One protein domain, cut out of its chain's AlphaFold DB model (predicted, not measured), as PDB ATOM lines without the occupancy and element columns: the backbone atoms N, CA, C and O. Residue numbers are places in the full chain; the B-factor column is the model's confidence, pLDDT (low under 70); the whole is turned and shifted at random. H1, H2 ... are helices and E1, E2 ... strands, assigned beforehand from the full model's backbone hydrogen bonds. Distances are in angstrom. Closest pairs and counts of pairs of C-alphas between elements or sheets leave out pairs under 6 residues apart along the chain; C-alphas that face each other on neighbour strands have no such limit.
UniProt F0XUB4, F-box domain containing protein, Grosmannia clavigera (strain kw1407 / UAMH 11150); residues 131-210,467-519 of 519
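AT A GLANCE: This is residues 131 to 210 and 467 to 519 of the 519 residues of the protein "F-box domain containing protein" of Grosmannia clavigera (strain kw1407 / UAMH 11150) (UniProt F0XUB4). Two lobes lie at opposite ends of the long axis: a loose group of helices H1, H2, H6 and H7 at one end, and at the other a small strand hairpin, E1 and E2, with the short helices H4 and H5. H3 bridges them, and the unnamed residues 467 to 498 lead back from the second lobe to H6. The printed part has 133 residues, in the order H1 H2 H3 E1 E2 H4 H5 H6 H7; its sheet, E1 - E2, is antiparallel. The class is mostly helix, though under half of the residues are in named elements. The whole is compact, with a radius of gyration of the C-alphas of 16.2 A and spans of 48 by 34 by 25 A.

IN THESE COORDINATES: H1, residues 136 to 148, begins at C-alpha 136 (-14.557, 10.217, -38.866) and is 18.4 A long. H2 is residues 152 to 159, and H3 residues 163 to 171, 11.9 A long. E1, residues 174 to 177, and E2, residues 182 to 185, are followed by H4, residues 191 to 195, and H5, residues 205 to 208. H6 is residues 499 to 503. H7, residues 509 to 518, is 15.5 A long and ends at C-alpha 518 (-20.893, 0.597, -34.331).

HOW THE PARTS SIT: H1 and H7 are close but not clearly touching, nearest at the C-alphas of Thr 140 and Ile 517, 6.9 A. H2 and H3 are about perpendicular at 88 degrees. The closest C-alphas of H3 and E2, Thr 171 and Pro 185, are 5.2 A apart. In the hairpin, N 175 and O 184 are 2.8 A apart, within hydrogen-bond range. H1, H2, H3, H4 and H6 have every O i to N i+4 pair within range, H7 5 of 6; H5 is too short for one.

THE WHOLE: Residues 211 to 466 are not printed, and C-alphas 210 and 467 are 11.0 A apart across this cut. Of the links printed whole, none is long. The pLDDT is under 70 in residues 131 to 143 and 490 to 519.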
ATOM      1  N   TYR A 131     -18.879  11.563 -52.508       45.22
ATOM      2  CA  TYR A 131     -17.489  11.099 -52.449       45.22
ATOM      3  C   TYR A 131     -16.686  12.087 -51.599       45.22
ATOM      4  O   TYR A 131     -15.797  12.784 -52.073       45.22
ATOM      5  N   VAL A 132     -17.068  12.230 -50.331       47.25
ATOM      6  CA  VAL A 132     -16.334  13.066 -49.379       47.25
ATOM      7  C   VAL A 132     -15.544  12.118 -48.499       47.25
ATOM      8  O   VAL A 132     -16.154  11.303 -47.802       47.25
ATOM      9  N   HIS A 133     -14.212  12.235 -48.526       48.00
ATOM     10  CA  HIS A 133     -13.327  11.749 -47.466       48.00
ATOM     11  C   HIS A 133     -13.901  12.226 -46.136       48.00
ATOM     12  O   HIS A 133     -13.786  13.390 -45.757       48.00
ATOM     13  N   THR A 134     -14.682  11.361 -45.512       52.75
ATOM     14  CA  THR A 134     -15.546  11.744 -44.412       52.75
ATOM     15  C   THR A 134     -14.644  11.767 -43.199       52.75
ATOM     16  O   THR A 134     -14.151  10.715 -42.794       52.75
ATOM     17  N   ASP A 135     -14.397  12.955 -42.648       65.44
ATOM     18  CA  ASP A 135     -13.860  13.080 -41.299       65.44
ATOM     19  C   ASP A 135     -14.668  12.138 -40.393       65.44
ATOM     20  O   ASP A 135     -15.906  12.173 -40.370       65.44
ATOM     21  N   LEU A 136     -13.963  11.236 -39.715       59.91
ATOM     22  CA  LEU A 136     -14.557  10.217 -38.866       59.91
ATOM     23  C   LEU A 136     -15.467  10.842 -37.803       59.91
ATOM     24  O   LEU A 136     -16.517  10.284 -37.467       59.91
ATOM     25  N   GLU A 137     -15.107  12.029 -37.317       66.19
ATOM     26  CA  GLU A 137     -15.916  12.782 -36.368       66.19
ATOM     27  C   GLU A 137     -17.245  13.228 -36.998       66.19
ATOM     28  O   GLU A 137     -18.310  13.109 -36.381       66.19
ATOM     29  N   MET A 138     -17.223  13.661 -38.262       63.03
ATOM     30  CA  MET A 138     -18.425  14.040 -39.008       63.03
ATOM     31  C   MET A 138     -19.353  12.843 -39.227       63.03
ATOM     32  O   MET A 138     -20.557  12.951 -38.977       63.03
ATOM     33  N   LEU A 139     -18.809  11.699 -39.652       59.47
ATOM     34  CA  LEU A 139     -19.589  10.469 -39.808       59.47
ATOM     35  C   LEU A 139     -20.207  10.045 -38.469       59.47
ATOM     36  O   LEU A 139     -21.392   9.725 -38.413       59.47
ATOM     37  N   THR A 140     -19.440  10.125 -37.382       65.19
ATOM     38  CA  THR A 140     -19.914   9.791 -36.032       65.19
ATOM     39  C   THR A 140     -21.059  10.702 -35.595       65.19
ATOM     40  O   THR A 140     -22.073  10.210 -35.107       65.19
ATOM     41  N   ARG A 141     -20.969  12.020 -35.826       67.19
ATOM     42  CA  ARG A 141     -22.056  12.967 -35.508       67.19
ATOM     43  C   ARG A 141     -23.310  12.716 -36.346       67.19
ATOM     44  O   ARG A 141     -24.417  12.809 -35.825       67.19
ATOM     45  N   LEU A 142     -23.160  12.402 -37.633       64.19
ATOM     46  CA  LEU A 142     -24.290  12.065 -38.504       64.19
ATOM     47  C   LEU A 142     -24.978  10.770 -38.067       64.19
ATOM     48  O   LEU A 142     -26.203  10.735 -37.989       64.19
ATOM     49  N   LEU A 143     -24.201   9.743 -37.721       66.38
ATOM     50  CA  LEU A 143     -24.721   8.485 -37.191       66.38
ATOM     51  C   LEU A 143     -25.376   8.674 -35.815       66.38
ATOM     52  O   LEU A 143     -26.443   8.117 -35.571       66.38
ATOM     53  N   ALA A 144     -24.796   9.491 -34.933       72.94
ATOM     54  CA  ALA A 144     -25.376   9.803 -33.628       72.94
ATOM     55  C   ALA A 144     -26.718  10.542 -33.759       72.94
ATOM     56  O   ALA A 144     -27.678  10.191 -33.073       72.94
ATOM     57  N   ASN A 145     -26.808  11.507 -34.679       71.56
ATOM     58  CA  ASN A 145     -28.065  12.188 -34.986       71.56
ATOM     59  C   ASN A 145     -29.089  11.231 -35.610       71.56
ATOM     60  O   ASN A 145     -30.252  11.282 -35.229       71.56
ATOM     61  N   ASP A 146     -28.666  10.327 -36.509       73.56
ATOM     62  CA  ASP A 146     -29.552   9.296 -37.068       73.56
ATOM     63  C   ASP A 146     -30.150   8.442 -35.945       73.56
ATOM     64  O   ASP A 146     -31.358   8.239 -35.912       73.56
ATOM     65  N   LEU A 147     -29.329   8.008 -34.980       77.69
ATOM     66  CA  LEU A 147     -29.767   7.219 -33.824       77.69
ATOM     67  C   LEU A 147     -30.758   7.959 -32.908       77.69
ATOM     68  O   LEU A 147     -31.562   7.296 -32.244       77.69
ATOM     69  N   GLY A 148     -30.726   9.294 -32.881       80.38
ATOM     70  CA  GLY A 148     -31.656  10.121 -32.109       80.38
ATOM     71  C   GLY A 148     -33.119   9.912 -32.506       80.38
ATOM     72  O   GLY A 148     -33.981   9.880 -31.631       80.38
ATOM     73  N   ASP A 149     -33.376   9.646 -33.790       80.00
ATOM     74  CA  ASP A 149     -34.727   9.470 -34.337       80.00
ATOM     75  C   ASP A 149     -35.293   8.043 -34.139       80.00
ATOM     76  O   ASP A 149     -36.427   7.753 -34.523       80.00
ATOM     77  N   TYR A 150     -34.519   7.091 -33.606       85.12
ATOM     78  CA  TYR A 150     -35.009   5.730 -33.346       85.12
ATOM     79  C   TYR A 150     -35.510   5.604 -31.910       85.12
ATOM     80  O   TYR A 150     -34.903   6.155 -31.006       85.12
ATOM     81  N   CYS A 151     -36.552   4.812 -31.657       90.88
ATOM     82  CA  CYS A 151     -36.922   4.480 -30.280       90.88
ATOM     83  C   CYS A 151     -35.830   3.638 -29.595       90.88
ATOM     84  O   CYS A 151     -34.993   3.024 -30.269       90.88
ATOM     85  N   ASP A 152     -35.868   3.541 -28.263       93.31
ATOM     86  CA  ASP A 152     -34.873   2.783 -27.493       93.31
ATOM     87  C   ASP A 152     -34.742   1.327 -27.930       93.31
ATOM     88  O   ASP A 152     -33.626   0.836 -28.092       93.31
ATOM     89  N   ALA A 153     -35.854   0.657 -28.232       93.38
ATOM     90  CA  ALA A 153     -35.825  -0.724 -28.704       93.38
ATOM     91  C   ALA A 153     -35.098  -0.866 -30.058       93.38
ATOM     92  O   ALA A 153     -34.295  -1.783 -30.246       93.38
ATOM     93  N   CYS A 154     -35.311   0.065 -30.995       90.94
ATOM     94  CA  CYS A 154     -34.596   0.077 -32.275       90.94
ATOM     95  C   CYS A 154     -33.119   0.442 -32.103       90.94
ATOM     96  O   CYS A 154     -32.265  -0.180 -32.734       90.94
ATOM     97  N   ARG A 155     -32.804   1.413 -31.234       91.19
ATOM     98  CA  ARG A 155     -31.419   1.762 -30.888       91.19
ATOM     99  C   ARG A 155     -30.683   0.567 -30.292       91.19
ATOM    100  O   ARG A 155     -29.579   0.257 -30.728       91.19
ATOM    101  N   HIS A 156     -31.303  -0.122 -29.339       92.00
ATOM    102  CA  HIS A 156     -30.752  -1.320 -28.714       92.00
ATOM    103  C   HIS A 156     -30.528  -2.430 -29.749       92.00
ATOM    104  O   HIS A 156     -29.431  -2.972 -29.847       92.00
ATOM    105  N   THR A 157     -31.522  -2.685 -30.606       90.31
ATOM    106  CA  THR A 157     -31.409  -3.672 -31.691       90.31
ATOM    107  C   THR A 157     -30.259  -3.346 -32.645       90.31
ATOM    108  O   THR A 157     -29.543  -4.251 -33.060       90.31
ATOM    109  N   ARG A 158     -30.038  -2.065 -32.965       88.25
ATOM    110  CA  ARG A 158     -28.931  -1.602 -33.820       88.25
ATOM    111  C   ARG A 158     -27.553  -1.719 -33.179       88.25
ATOM    112  O   ARG A 158     -26.581  -1.956 -33.888       88.25
ATOM    113  N   ARG A 159     -27.469  -1.554 -31.858       87.56
ATOM    114  CA  ARG A 159     -26.231  -1.730 -31.082       87.56
ATOM    115  C   ARG A 159     -25.892  -3.199 -30.835       87.56
ATOM    116  O   ARG A 159     -24.767  -3.515 -30.465       87.56
ATOM    117  N   HIS A 160     -26.844  -4.109 -31.032       90.94
ATOM    118  CA  HIS A 160     -26.607  -5.533 -30.849       90.94
ATOM    119  C   HIS A 160     -25.522  -6.039 -31.814       90.94
ATOM    120  O   HIS A 160     -25.567  -5.777 -33.014       90.94
ATOM    121  N   PHE A 161     -24.575  -6.843 -31.322       92.38
ATOM    122  CA  PHE A 161     -23.416  -7.301 -32.105       92.38
ATOM    123  C   PHE A 161     -23.783  -8.089 -33.379       92.38
ATOM    124  O   PHE A 161     -23.017  -8.113 -34.341       92.38
ATOM    125  N   ARG A 162     -24.965  -8.727 -33.403       90.81
ATOM    126  CA  ARG A 162     -25.506  -9.434 -34.583       90.81
ATOM    127  C   ARG A 162     -26.240  -8.535 -35.578       90.81
ATOM    128  O   ARG A 162     -26.616  -9.022 -36.638       90.81
ATOM    129  N   TRP A 163     -26.453  -7.253 -35.281       87.88
ATOM    130  CA  TRP A 163     -27.191  -6.356 -36.172       87.88
ATOM    131  C   TRP A 163     -26.612  -6.287 -37.592       87.88
ATOM    132  O   TRP A 163     -27.396  -6.423 -38.529       87.88
ATOM    133  N   PRO A 164     -25.281  -6.178 -37.804       87.62
ATOM    134  CA  PRO A 164     -24.723  -6.190 -39.155       87.62
ATOM    135  C   PRO A 164     -25.068  -7.470 -39.921       87.62
ATOM    136  O   PRO A 164     -25.390  -7.404 -41.102       87.62
ATOM    137  N   TRP A 165     -25.060  -8.618 -39.235       91.88
ATOM    138  CA  TRP A 165     -25.453  -9.893 -39.826       91.88
ATOM    139  C   TRP A 165     -26.951  -9.930 -40.142       91.88
ATOM    140  O   TRP A 165     -27.307 -10.313 -41.248       91.88
ATOM    141  N   HIS A 166     -27.832  -9.481 -39.236       89.44
ATOM    142  CA  HIS A 166     -29.274  -9.382 -39.510       89.44
ATOM    143  C   HIS A 166     -29.568  -8.463 -40.699       89.44
ATOM    144  O   HIS A 166     -30.339  -8.828 -41.588       89.44
ATOM    145  N   PHE A 167     -28.934  -7.290 -40.734       88.31
ATOM    146  CA  PHE A 167     -29.080  -6.321 -41.810       88.31
ATOM    147  C   PHE A 167     -28.631  -6.915 -43.146       88.31
ATOM    148  O   PHE A 167     -29.415  -6.932 -44.095       88.31
ATOM    149  N   ASP A 168     -27.409  -7.450 -43.220       87.75
ATOM    150  CA  ASP A 168     -26.878  -8.043 -44.449       87.75
ATOM    151  C   ASP A 168     -27.720  -9.270 -44.859       87.75
ATOM    152  O   ASP A 168     -28.071  -9.417 -46.031       87.75
ATOM    153  N   HIS A 169     -28.151 -10.102 -43.904       91.50
ATOM    154  CA  HIS A 169     -29.022 -11.246 -44.168       91.50
ATOM    155  C   HIS A 169     -30.362 -10.819 -44.779       91.50
ATOM    156  O   HIS A 169     -30.838 -11.467 -45.702       91.50
ATOM    157  N   LEU A 170     -30.984  -9.738 -44.307       89.81
ATOM    158  CA  LEU A 170     -32.281  -9.278 -44.814       89.81
ATOM    159  C   LEU A 170     -32.189  -8.461 -46.113       89.81
ATOM    160  O   LEU A 170     -33.129  -8.463 -46.913       89.81
ATOM    161  N   THR A 171     -31.091  -7.741 -46.331       85.00
ATOM    162  CA  THR A 171     -30.956  -6.797 -47.454       85.00
ATOM    163  C   THR A 171     -30.161  -7.356 -48.627       85.00
ATOM    164  O   THR A 171     -30.512  -7.080 -49.773       85.00
ATOM    165  N   ARG A 172     -29.133  -8.175 -48.373       87.38
ATOM    166  CA  ARG A 172     -28.234  -8.696 -49.414       87.38
ATOM    167  C   ARG A 172     -28.623 -10.085 -49.886       87.38
ATOM    168  O   ARG A 172     -28.556 -10.354 -51.083       87.38
ATOM    169  N   ASN A 173     -29.073 -10.957 -48.983       93.19
ATOM    170  CA  ASN A 173     -29.544 -12.270 -49.410       93.19
ATOM    171  C   ASN A 173     -30.846 -12.116 -50.184       93.19
ATOM    172  O   ASN A 173     -31.764 -11.405 -49.760       93.19
ATOM    173  N   ARG A 174     -30.929 -12.819 -51.311       95.75
ATOM    174  CA  ARG A 174     -32.079 -12.757 -52.202       95.75
ATOM    175  C   ARG A 174     -32.884 -14.047 -52.172       95.75
ATOM    176  O   ARG A 174     -32.331 -15.134 -52.041       95.75
ATOM    177  N   LEU A 175     -34.194 -13.918 -52.313       96.12
ATOM    178  CA  LEU A 175     -35.129 -15.019 -52.499       96.12
ATOM    179  C   LEU A 175     -35.833 -14.841 -53.841       96.12
ATOM    180  O   LEU A 175     -36.131 -13.718 -54.243       96.12
ATOM    181  N   PHE A 176     -36.083 -15.949 -54.529       97.06
ATOM    182  CA  PHE A 176     -36.887 -15.947 -55.748       97.06
ATOM    183  C   PHE A 176     -38.366 -15.733 -55.404       97.06
ATOM    184  O   PHE A 176     -38.855 -16.312 -54.429       97.06
ATOM    185  N   CYS A 177     -39.041 -14.894 -56.189       96.94
ATOM    186  CA  CYS A 177     -40.484 -14.680 -56.167       96.94
ATOM    187  C   CYS A 177     -41.098 -15.280 -57.434       96.94
ATOM    188  O   CYS A 177     -40.807 -14.812 -58.535       96.94
ATOM    189  N   GLY A 178     -41.989 -16.259 -57.286       95.38
ATOM    190  CA  GLY A 178     -42.638 -16.934 -58.411       95.38
ATOM    191  C   GLY A 178     -43.540 -16.026 -59.248       95.38
ATOM    192  O   GLY A 178     -43.672 -16.230 -60.453       95.38
ATOM    193  N   ARG A 179     -44.119 -14.978 -58.644       93.44
ATOM    194  CA  ARG A 179     -44.990 -14.016 -59.348       93.44
ATOM    195  C   ARG A 179     -44.208 -12.982 -60.156       93.44
ATOM    196  O   ARG A 179     -44.560 -12.741 -61.302       93.44
ATOM    197  N   CYS A 180     -43.143 -12.414 -59.590       91.31
ATOM    198  CA  CYS A 180     -42.277 -11.479 -60.316       91.31
ATOM    199  C   CYS A 180     -41.289 -12.192 -61.248       91.31
ATOM    200  O   CYS A 180     -40.697 -11.543 -62.100       91.31
ATOM    201  N   ARG A 181     -41.066 -13.501 -61.050       92.69
ATOM    202  CA  ARG A 181     -40.026 -14.308 -61.715       92.69
ATOM    203  C   ARG A 181     -38.617 -13.726 -61.559       92.69
ATOM    204  O   ARG A 181     -37.785 -13.817 -62.455       92.69
ATOM    205  N   LEU A 182     -38.349 -13.114 -60.407       92.62
ATOM    206  CA  LEU A 182     -37.106 -12.408 -60.109       92.62
ATOM    207  C   LEU A 182     -36.656 -12.677 -58.670       92.62
ATOM    208  O   LEU A 182     -37.440 -13.070 -57.802       92.62
ATOM    209  N   HIS A 183     -35.369 -12.448 -58.416       94.81
ATOM    210  CA  HIS A 183     -34.783 -12.511 -57.082       94.81
ATOM    211  C   HIS A 183     -34.874 -11.148 -56.386       94.81
ATOM    212  O   HIS A 183     -34.313 -10.165 -56.870       94.81
ATOM    213  N   HIS A 184     -35.506 -11.100 -55.214       93.00
ATOM    214  CA  HIS A 184     -35.616  -9.886 -54.398       93.00
ATOM    215  C   HIS A 184     -34.891 -10.042 -53.063       93.00
ATOM    216  O   HIS A 184     -34.771 -11.162 -52.566       93.00
ATOM    217  N   PRO A 185     -34.427  -8.943 -52.445       93.25
ATOM    218  CA  PRO A 185     -33.965  -8.953 -51.061       93.25
ATOM    219  C   PRO A 185     -34.951  -9.636 -50.105       93.25
ATOM    220  O   PRO A 185     -36.164  -9.460 -50.226       93.25
ATOM    221  N   ARG A 186     -34.437 -10.374 -49.115       95.00
ATOM    222  CA  ARG A 186     -35.254 -11.107 -48.129       95.00
ATOM    223  C   ARG A 186     -36.284 -10.231 -47.417       95.00
ATOM    224  O   ARG A 186     -37.393 -10.698 -47.196       95.00
ATOM    225  N   HIS A 187     -35.965  -8.983 -47.084       92.38
ATOM    226  CA  HIS A 187     -36.909  -8.076 -46.415       92.38
ATOM    227  C   HIS A 187     -38.148  -7.719 -47.256       92.38
ATOM    228  O   HIS A 187     -39.118  -7.220 -46.701       92.38
ATOM    229  N   LEU A 188     -38.147  -7.998 -48.566       93.94
ATOM    230  CA  LEU A 188     -39.317  -7.844 -49.438       93.94
ATOM    231  C   LEU A 188     -40.223  -9.084 -49.449       93.94
ATOM    232  O   LEU A 188     -41.082  -9.220 -50.316       93.94
ATOM    233  N   PHE A 189     -40.049  -9.992 -48.497       95.62
ATOM    234  CA  PHE A 189     -40.913 -11.144 -48.264       95.62
ATOM    235  C   PHE A 189     -41.392 -11.100 -46.819       95.62
ATOM    236  O   PHE A 189     -40.596 -10.805 -45.923       95.62
ATOM    237  N   SER A 190     -42.663 -11.425 -46.582       95.75
ATOM    238  CA  SER A 190     -43.180 -11.586 -45.222       95.75
ATOM    239  C   SER A 190     -42.441 -12.718 -44.497       95.75
ATOM    240  O   SER A 190     -41.794 -13.569 -45.117       95.75
ATOM    241  N   GLU A 191     -42.518 -12.752 -43.167       95.94
ATOM    242  CA  GLU A 191     -41.857 -13.802 -42.383       95.94
ATOM    243  C   GLU A 191     -42.291 -15.209 -42.824       95.94
ATOM    244  O   GLU A 191     -41.447 -16.096 -42.980       95.94
ATOM    245  N   ARG A 192     -43.589 -15.380 -43.107       97.06
ATOM    246  CA  ARG A 192     -44.164 -16.612 -43.656       97.06
ATOM    247  C   ARG A 192     -43.489 -17.012 -44.968       97.06
ATOM    248  O   ARG A 192     -43.024 -18.142 -45.096       97.06
ATOM    249  N   GLU A 193     -43.365 -16.087 -45.916       97.38
ATOM    250  CA  GLU A 193     -42.782 -16.364 -47.236       97.38
ATOM    251  C   GLU A 193     -41.279 -16.637 -47.189       97.38
ATOM    252  O   GLU A 193     -40.760 -17.438 -47.966       97.38
ATOM    253  N   ARG A 194     -40.554 -16.038 -46.239       96.88
ATOM    254  CA  ARG A 194     -39.131 -16.358 -46.040       96.88
ATOM    255  C   ARG A 194     -38.899 -17.764 -45.498       96.88
ATOM    256  O   ARG A 194     -37.807 -18.297 -45.692       96.88
ATOM    257  N   ARG A 195     -39.886 -18.338 -44.803       96.50
ATOM    258  CA  ARG A 195     -39.868 -19.729 -44.325       96.50
ATOM    259  C   ARG A 195     -40.361 -20.718 -45.380       96.50
ATOM    260  O   ARG A 195     -40.055 -21.902 -45.266       96.50
ATOM    261  N   ASN A 196     -41.085 -20.246 -46.396       97.38
ATOM    262  CA  ASN A 196     -41.556 -21.092 -47.482       97.38
ATOM    263  C   ASN A 196     -40.360 -21.679 -48.251       97.38
ATOM    264  O   ASN A 196     -39.532 -20.933 -48.788       97.38
ATOM    265  N   ARG A 197     -40.252 -23.013 -48.267       96.50
ATOM    266  CA  ARG A 197     -39.183 -23.747 -48.965       96.50
ATOM    267  C   ARG A 197     -39.454 -23.882 -50.459       96.50
ATOM    268  O   ARG A 197     -38.493 -23.956 -51.218       96.50
ATOM    269  N   ASP A 198     -40.720 -23.851 -50.868       96.94
ATOM    270  CA  ASP A 198     -41.092 -23.843 -52.276       96.94
ATOM    271  C   ASP A 198     -40.772 -22.472 -52.883       96.94
ATOM    272  O   ASP A 198     -41.407 -21.458 -52.585       96.94
ATOM    273  N   SER A 199     -39.732 -22.427 -53.715       94.00
ATOM    274  CA  SER A 199     -39.322 -21.207 -54.403       94.00
ATOM    275  C   SER A 199     -40.342 -20.761 -55.450       94.00
ATOM    276  O   SER A 199     -40.462 -19.554 -55.662       94.00
ATOM    277  N   ALA A 200     -41.086 -21.684 -56.071       94.69
ATOM    278  CA  ALA A 200     -42.054 -21.377 -57.120       94.69
ATOM    279  C   ALA A 200     -43.352 -20.791 -56.543       94.69
ATOM    280  O   ALA A 200     -43.896 -19.836 -57.098       94.69
ATOM    281  N   GLY A 201     -43.810 -21.302 -55.399       96.38
ATOM    282  CA  GLY A 201     -44.962 -20.768 -54.671       96.38
ATOM    283  C   GLY A 201     -44.682 -19.481 -53.889       96.38
ATOM    284  O   GLY A 201     -45.625 -18.795 -53.492       96.38
ATOM    285  N   ARG A 202     -43.409 -19.122 -53.664       97.56
ATOM    286  CA  ARG A 202     -43.044 -17.948 -52.857       97.56
ATOM    287  C   ARG A 202     -43.428 -16.636 -53.539       97.56
ATOM    288  O   ARG A 202     -43.105 -16.411 -54.705       97.56
ATOM    289  N   VAL A 203     -44.015 -15.711 -52.784       97.19
ATOM    290  CA  VAL A 203     -44.417 -14.386 -53.287       97.19
ATOM    291  C   VAL A 203     -43.859 -13.240 -52.442       97.19
ATOM    292  O   VAL A 203     -43.756 -13.336 -51.225       97.19
ATOM    293  N   CYS A 204     -43.464 -12.137 -53.080       96.75
ATOM    294  CA  CYS A 204     -42.981 -10.950 -52.370       96.75
ATOM    295  C   CYS A 204     -44.142 -10.116 -51.800       96.75
ATOM    296  O   CYS A 204     -45.292 -10.236 -52.235       96.75
ATOM    297  N   ILE A 205     -43.839  -9.216 -50.859       96.19
ATOM    298  CA  ILE A 205     -44.837  -8.344 -50.219       96.19
ATOM    299  C   ILE A 205     -45.561  -7.446 -51.223       96.19
ATOM    300  O   ILE A 205     -46.710  -7.107 -50.990       96.19
ATOM    301  N   ALA A 206     -44.953  -7.134 -52.374       95.12
ATOM    302  CA  ALA A 206     -45.611  -6.362 -53.427       95.12
ATOM    303  C   ALA A 206     -46.864  -7.054 -53.994       95.12
ATOM    304  O   ALA A 206     -47.774  -6.366 -54.449       95.12
ATOM    305  N   HIS A 207     -46.916  -8.390 -53.954       95.75
ATOM    306  CA  HIS A 207     -48.076  -9.182 -54.369       95.75
ATOM    307  C   HIS A 207     -48.976  -9.609 -53.201       95.75
ATOM    308  O   HIS A 207     -50.154  -9.874 -53.430       95.75
ATOM    309  N   GLN A 208     -48.441  -9.716 -51.979       96.25
ATOM    310  CA  GLN A 208     -49.227 -10.084 -50.791       96.25
ATOM    311  C   GLN A 208     -49.964  -8.896 -50.181       96.25
ATOM    312  O   GLN A 208     -51.111  -9.026 -49.762       96.25
ATOM    313  N   GLY A 209     -49.269  -7.764 -50.101       95.88
ATOM    314  CA  GLY A 209     -49.755  -6.565 -49.456       95.88
ATOM    315  C   GLY A 209     -50.840  -5.866 -50.263       95.88
ATOM    316  O   GLY A 209     -51.052  -6.118 -51.453       95.88
ATOM    317  N   ALA A 210     -51.509  -4.947 -49.584       96.06
ATOM    318  CA  ALA A 210     -52.525  -4.078 -50.135       96.06
ATOM    319  C   ALA A 210     -52.195  -2.620 -49.812       96.06
ATOM    320  O   ALA A 210     -51.685  -2.322 -48.735       96.06
ATOM    321  N   GLY A 467     -48.701  -8.687 -42.622       93.75
ATOM    322  CA  GLY A 467     -48.328  -9.174 -41.295       93.75
ATOM    323  C   GLY A 467     -46.930  -8.755 -40.844       93.75
ATOM    324  O   GLY A 467     -46.233  -9.560 -40.222       93.75
ATOM    325  N   ILE A 468     -46.493  -7.522 -41.147       92.44
ATOM    326  CA  ILE A 468     -45.132  -7.075 -40.802       92.44
ATOM    327  C   ILE A 468     -44.845  -7.176 -39.301       92.44
ATOM    328  O   ILE A 468     -43.716  -7.432 -38.903       92.44
ATOM    329  N   THR A 469     -45.862  -6.998 -38.458       90.12
ATOM    330  CA  THR A 469     -45.710  -6.983 -37.000       90.12
ATOM    331  C   THR A 469     -45.353  -8.352 -36.424       90.12
ATOM    332  O   THR A 469     -44.778  -8.430 -35.338       90.12
ATOM    333  N   GLY A 470     -45.626  -9.431 -37.166       91.44
ATOM    334  CA  GLY A 470     -45.145 -10.773 -36.841       91.44
ATOM    335  C   GLY A 470     -43.652 -10.963 -37.126       91.44
ATOM    336  O   GLY A 470     -43.020 -11.826 -36.524       91.44
ATOM    337  N   ASP A 471     -43.057 -10.130 -37.987       92.75
ATOM    338  CA  ASP A 471     -41.680 -10.278 -38.446       92.75
ATOM    339  C   ASP A 471     -40.647  -9.886 -37.378       92.75
ATOM    340  O   ASP A 471     -40.064  -8.798 -37.393       92.75
ATOM    341  N   ARG A 472     -40.333 -10.826 -36.485       93.19
ATOM    342  CA  ARG A 472     -39.316 -10.629 -35.441       93.19
ATOM    343  C   ARG A 472     -37.917 -10.364 -35.997       93.19
ATOM    344  O   ARG A 472     -37.142  -9.659 -35.359       93.19
ATOM    345  N   LEU A 473     -37.581 -10.910 -37.168       90.56
ATOM    346  CA  LEU A 473     -36.262 -10.716 -37.783       90.56
ATOM    347  C   LEU A 473     -36.110  -9.303 -38.354       90.56
ATOM    348  O   LEU A 473     -35.031  -8.721 -38.285       90.56
ATOM    349  N   GLY A 474     -37.186  -8.758 -38.919       87.81
ATOM    350  CA  GLY A 474     -37.238  -7.416 -39.488       87.81
ATOM    351  C   GLY A 474     -37.337  -6.302 -38.446       87.81
ATOM    352  O   GLY A 474     -37.108  -5.139 -38.793       87.81
ATOM    353  N   PHE A 475     -37.654  -6.619 -37.188       91.81
ATOM    354  CA  PHE A 475     -37.780  -5.626 -36.123       91.81
ATOM    355  C   PHE A 475     -36.466  -4.859 -35.910       91.81
ATOM    356  O   PHE A 475     -35.384  -5.440 -35.853       91.81
ATOM    357  N   GLY A 476     -36.540  -3.528 -35.839       84.62
ATOM    358  CA  GLY A 476     -35.365  -2.661 -35.676       84.62
ATOM    359  C   GLY A 476     -34.472  -2.541 -36.920       84.62
ATOM    360  O   GLY A 476     -33.598  -1.670 -36.968       84.62
ATOM    361  N   VAL A 477     -34.721  -3.355 -37.951       85.44
ATOM    362  CA  VAL A 477     -34.072  -3.280 -39.265       85.44
ATOM    363  C   VAL A 477     -35.008  -2.606 -40.261       85.44
ATOM    364  O   VAL A 477     -34.733  -1.489 -40.684       85.44
ATOM    365  N   ALA A 478     -36.119  -3.259 -40.593       83.69
ATOM    366  CA  ALA A 478     -37.078  -2.821 -41.600       83.69
ATOM    367  C   ALA A 478     -38.308  -2.132 -40.993       83.69
ATOM    368  O   ALA A 478     -38.918  -1.302 -41.668       83.69
ATOM    369  N   TRP A 479     -38.657  -2.418 -39.731       90.56
ATOM    370  CA  TRP A 479     -39.888  -1.906 -39.120       90.56
ATOM    371  C   TRP A 479     -39.811  -1.713 -37.596       90.56
ATOM    372  O   TRP A 479     -38.928  -2.248 -36.920       90.56
ATOM    373  N   CYS A 480     -40.733  -0.906 -37.064       91.19
ATOM    374  CA  CYS A 480     -40.940  -0.637 -35.641       91.19
ATOM    375  C   CYS A 480     -42.401  -0.215 -35.402       91.19
ATOM    376  O   CYS A 480     -42.922   0.535 -36.223       91.19
ATOM    377  N   PRO A 481     -43.067  -0.631 -34.310       90.06
ATOM    378  CA  PRO A 481     -44.435  -0.206 -34.009       90.06
ATOM    379  C   PRO A 481     -44.535   1.189 -33.375       90.06
ATOM    380  O   PRO A 481     -45.619   1.762 -33.349       90.06
ATOM    381  N   ASN A 482     -43.433   1.749 -32.866       89.69
ATOM    382  CA  ASN A 482     -43.441   3.067 -32.235       89.69
ATOM    383  C   ASN A 482     -43.583   4.167 -33.306       89.69
ATOM    384  O   ASN A 482     -42.715   4.272 -34.171       89.69
ATOM    385  N   ARG A 483     -44.645   4.983 -33.208       82.31
ATOM    386  CA  ARG A 483     -44.990   6.084 -34.132       82.31
ATOM    387  C   ARG A 483     -43.919   7.168 -34.237       82.31
ATOM    388  O   ARG A 483     -43.749   7.766 -35.292       82.31
ATOM    389  N   GLU A 484     -43.179   7.398 -33.160       82.31
ATOM    390  CA  GLU A 484     -42.106   8.395 -33.106       82.31
ATOM    391  C   GLU A 484     -40.789   7.851 -33.661       82.31
ATOM    392  O   GLU A 484     -39.847   8.599 -33.908       82.31
ATOM    393  N   CYS A 485     -40.696   6.535 -33.868       85.06
ATOM    394  CA  CYS A 485     -39.488   5.930 -34.386       85.06
ATOM    395  C   CYS A 485     -39.364   6.173 -35.890       85.06
ATOM    396  O   CYS A 485     -40.274   5.901 -36.663       85.06
ATOM    397  N   LYS A 486     -38.161   6.509 -36.352       81.00
ATOM    398  CA  LYS A 486     -37.798   6.533 -37.777       81.00
ATOM    399  C   LYS A 486     -38.072   5.225 -38.520       81.00
ATOM    400  O   LYS A 486     -38.282   5.216 -39.731       81.00
ATOM    401  N   ASN A 487     -38.061   4.105 -37.799       82.38
ATOM    402  CA  ASN A 487     -38.417   2.804 -38.344       82.38
ATOM    403  C   ASN A 487     -39.921   2.515 -38.331       82.38
ATOM    404  O   ASN A 487     -40.274   1.404 -38.733       82.38
ATOM    405  N   TYR A 488     -40.775   3.461 -37.920       83.06
ATOM    406  CA  TYR A 488     -42.218   3.271 -37.848       83.06
ATOM    407  C   TYR A 488     -42.747   2.695 -39.154       83.06
ATOM    408  O   TYR A 488     -42.466   3.209 -40.239       83.06
ATOM    409  N   TYR A 489     -43.451   1.573 -39.047       71.31
ATOM    410  CA  TYR A 489     -43.802   0.777 -40.215       71.31
ATOM    411  C   TYR A 489     -44.756   1.516 -41.161       71.31
ATOM    412  O   TYR A 489     -44.667   1.302 -42.363       71.31
ATOM    413  N   ARG A 490     -45.598   2.425 -40.647       66.19
ATOM    414  CA  ARG A 490     -46.552   3.203 -41.460       66.19
ATOM    415  C   ARG A 490     -46.004   4.525 -42.000       66.19
ATOM    416  O   ARG A 490     -46.729   5.237 -42.684       66.19
ATOM    417  N   CYS A 491     -44.757   4.889 -41.705       65.94
ATOM    418  CA  CYS A 491     -44.174   6.072 -42.330       65.94
ATOM    419  C   CYS A 491     -43.799   5.767 -43.780       65.94
ATOM    420  O   CYS A 491     -43.108   4.783 -44.045       65.94
ATOM    421  N   LEU A 492     -44.178   6.659 -44.701       53.50
ATOM    422  CA  LEU A 492     -43.664   6.682 -46.071       53.50
ATOM    423  C   LEU A 492     -42.140   6.860 -46.014       53.50
ATOM    424  O   LEU A 492     -41.623   7.968 -45.848       53.50
ATOM    425  N   LYS A 493     -41.396   5.752 -46.057       59.03
ATOM    426  CA  LYS A 493     -39.933   5.792 -45.990       59.03
ATOM    427  C   LYS A 493     -39.379   6.264 -47.327       59.03
ATOM    428  O   LYS A 493     -39.833   5.835 -48.380       59.03
ATOM    429  N   ARG A 494     -38.302   7.051 -47.285       51.66
ATOM    430  CA  ARG A 494     -37.340   7.066 -48.396       51.66
ATOM    431  C   ARG A 494     -36.828   5.633 -48.600       51.66
ATOM    432  O   ARG A 494     -36.692   4.918 -47.602       51.66
ATOM    433  N   PRO A 495     -36.515   5.200 -49.836       41.41
ATOM    434  CA  PRO A 495     -35.822   3.932 -50.024       41.41
ATOM    435  C   PRO A 495     -34.596   3.925 -49.110       41.41
ATOM    436  O   PRO A 495     -33.949   4.964 -48.948       41.41
ATOM    437  N   PHE A 496     -34.338   2.791 -48.455       46.47
ATOM    438  CA  PHE A 496     -33.145   2.581 -47.640       46.47
ATOM    439  C   PHE A 496     -31.915   2.823 -48.523       46.47
ATOM    440  O   PHE A 496     -31.374   1.901 -49.114       46.47
ATOM    441  N   ILE A 497     -31.464   4.068 -48.620       40.97
ATOM    442  CA  ILE A 497     -30.075   4.357 -48.916       40.97
ATOM    443  C   ILE A 497     -29.417   4.171 -47.563       40.97
ATOM    444  O   ILE A 497     -29.405   5.074 -46.722       40.97
ATOM    445  N   CYS A 498     -28.967   2.948 -47.288       42.72
ATOM    446  CA  CYS A 498     -28.049   2.775 -46.185       42.72
ATOM    447  C   CYS A 498     -26.872   3.709 -46.484       42.72
ATOM    448  O   CYS A 498     -26.346   3.671 -47.595       42.72
ATOM    449  N   LEU A 499     -26.428   4.533 -45.528       42.06
ATOM    450  CA  LEU A 499     -25.160   5.265 -45.678       42.06
ATOM    451  C   LEU A 499     -24.056   4.300 -46.168       42.06
ATOM    452  O   LEU A 499     -23.252   4.653 -47.017       42.06
ATOM    453  N   LYS A 500     -24.115   3.028 -45.745       42.03
ATOM    454  CA  LYS A 500     -23.255   1.920 -46.186       42.03
ATOM    455  C   LYS A 500     -23.272   1.662 -47.709       42.03
ATOM    456  O   LYS A 500     -22.218   1.333 -48.240       42.03
ATOM    457  N   ASP A 501     -24.394   1.850 -48.410       38.97
ATOM    458  CA  ASP A 501     -24.487   1.685 -49.875       38.97
ATOM    459  C   ASP A 501     -23.863   2.870 -50.631       38.97
ATOM    460  O   ASP A 501     -23.369   2.695 -51.741       38.97
ATOM    461  N   MET A 502     -23.791   4.059 -50.013       39.09
ATOM    462  CA  MET A 502     -23.033   5.195 -50.563       39.09
ATOM    463  C   MET A 502     -21.514   5.009 -50.415       39.09
ATOM    464  O   MET A 502     -20.759   5.497 -51.251       39.09
ATOM    465  N   TYR A 503     -21.059   4.294 -49.379       43.66
ATOM    466  CA  TYR A 503     -19.631   4.146 -49.063       43.66
ATOM    467  C   TYR A 503     -18.990   2.842 -49.560       43.66
ATOM    468  O   TYR A 503     -17.766   2.766 -49.618       43.66
ATOM    469  N   TRP A 504     -19.765   1.820 -49.942       42.31
ATOM    470  CA  TRP A 504     -19.201   0.544 -50.420       42.31
ATOM    471  C   TRP A 504     -18.442   0.678 -51.752       42.31
ATOM    472  O   TRP A 504     -17.526  -0.097 -52.014       42.31
ATOM    473  N   ASN A 505     -18.738   1.709 -52.549       44.09
ATOM    474  CA  ASN A 505     -17.961   2.037 -53.751       44.09
ATOM    475  C   ASN A 505     -16.617   2.734 -53.440       44.09
ATOM    476  O   ASN A 505     -15.850   3.011 -54.357       44.09
ATOM    477  N   GLY A 506     -16.311   3.017 -52.167       42.69
ATOM    478  CA  GLY A 506     -15.125   3.754 -51.728       42.69
ATOM    479  C   GLY A 506     -14.143   2.926 -50.897       42.69
ATOM    480  O   GLY A 506     -13.870   3.295 -49.765       42.69
ATOM    481  N   GLY A 507     -13.597   1.835 -51.444       40.91
ATOM    482  CA  GLY A 507     -12.381   1.165 -50.942       40.91
ATOM    483  C   GLY A 507     -12.437   0.499 -49.548       40.91
ATOM    484  O   GLY A 507     -13.125   0.913 -48.619       40.91
ATOM    485  N   HIS A 508     -11.630  -0.551 -49.362       48.38
ATOM    486  CA  HIS A 508     -11.593  -1.392 -48.151       48.38
ATOM    487  C   HIS A 508     -11.294  -0.653 -46.821       48.38
ATOM    488  O   HIS A 508     -11.570  -1.195 -45.749       48.38
ATOM    489  N   GLY A 509     -10.767   0.578 -46.856       46.88
ATOM    490  CA  GLY A 509     -10.345   1.330 -45.667       46.88
ATOM    491  C   GLY A 509     -11.480   1.865 -44.781       46.88
ATOM    492  O   GLY A 509     -11.341   1.878 -43.562       46.88
ATOM    493  N   LEU A 510     -12.629   2.254 -45.349       46.78
ATOM    494  CA  LEU A 510     -13.742   2.851 -44.582       46.78
ATOM    495  C   LEU A 510     -14.566   1.816 -43.792       46.78
ATOM    496  O   LEU A 510     -15.254   2.154 -42.822       46.78
ATOM    497  N   PHE A 511     -14.475   0.537 -44.169       46.19
ATOM    498  CA  PHE A 511     -15.217  -0.554 -43.535       46.19
ATOM    499  C   PHE A 511     -14.751  -0.837 -42.099       46.19
ATOM    500  O   PHE A 511     -15.577  -1.116 -41.224       46.19
ATOM    501  N   SER A 512     -13.445  -0.736 -41.827       49.44
ATOM    502  CA  SER A 512     -12.885  -0.962 -40.487       49.44
ATOM    503  C   SER A 512     -13.341   0.118 -39.501       49.44
ATOM    504  O   SER A 512     -13.689  -0.188 -38.360       49.44
ATOM    505  N   THR A 513     -13.438   1.365 -39.961       48.41
ATOM    506  CA  THR A 513     -13.778   2.517 -39.131       48.41
ATOM    507  C   THR A 513     -15.266   2.581 -38.803       48.41
ATOM    508  O   THR A 513     -15.623   2.763 -37.641       48.41
ATOM    509  N   ALA A 514     -16.151   2.313 -39.771       46.50
ATOM    510  CA  ALA A 514     -17.584   2.175 -39.492       46.50
ATOM    511  C   ALA A 514     -17.850   1.028 -38.498       46.50
ATOM    512  O   ALA A 514     -18.609   1.191 -37.545       46.50
ATOM    513  N   LYS A 515     -17.159  -0.111 -38.649       49.50
ATOM    514  CA  LYS A 515     -17.239  -1.241 -37.707       49.50
ATOM    515  C   LYS A 515     -16.747  -0.880 -36.295       49.50
ATOM    516  O   LYS A 515     -17.207  -1.497 -35.340       49.50
ATOM    517  N   ARG A 516     -15.849   0.105 -36.162       51.75
ATOM    518  CA  ARG A 516     -15.336   0.628 -34.883       51.75
ATOM    519  C   ARG A 516     -16.264   1.651 -34.219       51.75
ATOM    520  O   ARG A 516     -16.188   1.786 -33.015       51.75
ATOM    521  N   ILE A 517     -17.109   2.350 -34.983       49.81
ATOM    522  CA  ILE A 517     -18.130   3.279 -34.456       49.81
ATOM    523  C   ILE A 517     -19.394   2.529 -34.004       49.81
ATOM    524  O   ILE A 517     -20.094   2.970 -33.098       49.81
ATOM    525  N   TYR A 518     -19.727   1.421 -34.676       45.56
ATOM    526  CA  TYR A 518     -20.893   0.597 -34.331       45.56
ATOM    527  C   TYR A 518     -20.649  -0.379 -33.168       45.56
ATOM    528  O   TYR A 518     -21.621  -0.889 -32.613       45.56
ATOM    529  N   ARG A 519     -19.384  -0.670 -32.846       48.12
ATOM    530  CA  ARG A 519     -18.976  -1.343 -31.604       48.12
ATOM    531  C   ARG A 519     -18.783  -0.293 -30.528       48.12
ATOM    532  O   ARG A 519     -19.181  -0.584 -29.383       48.12
TER     533      ARG A 519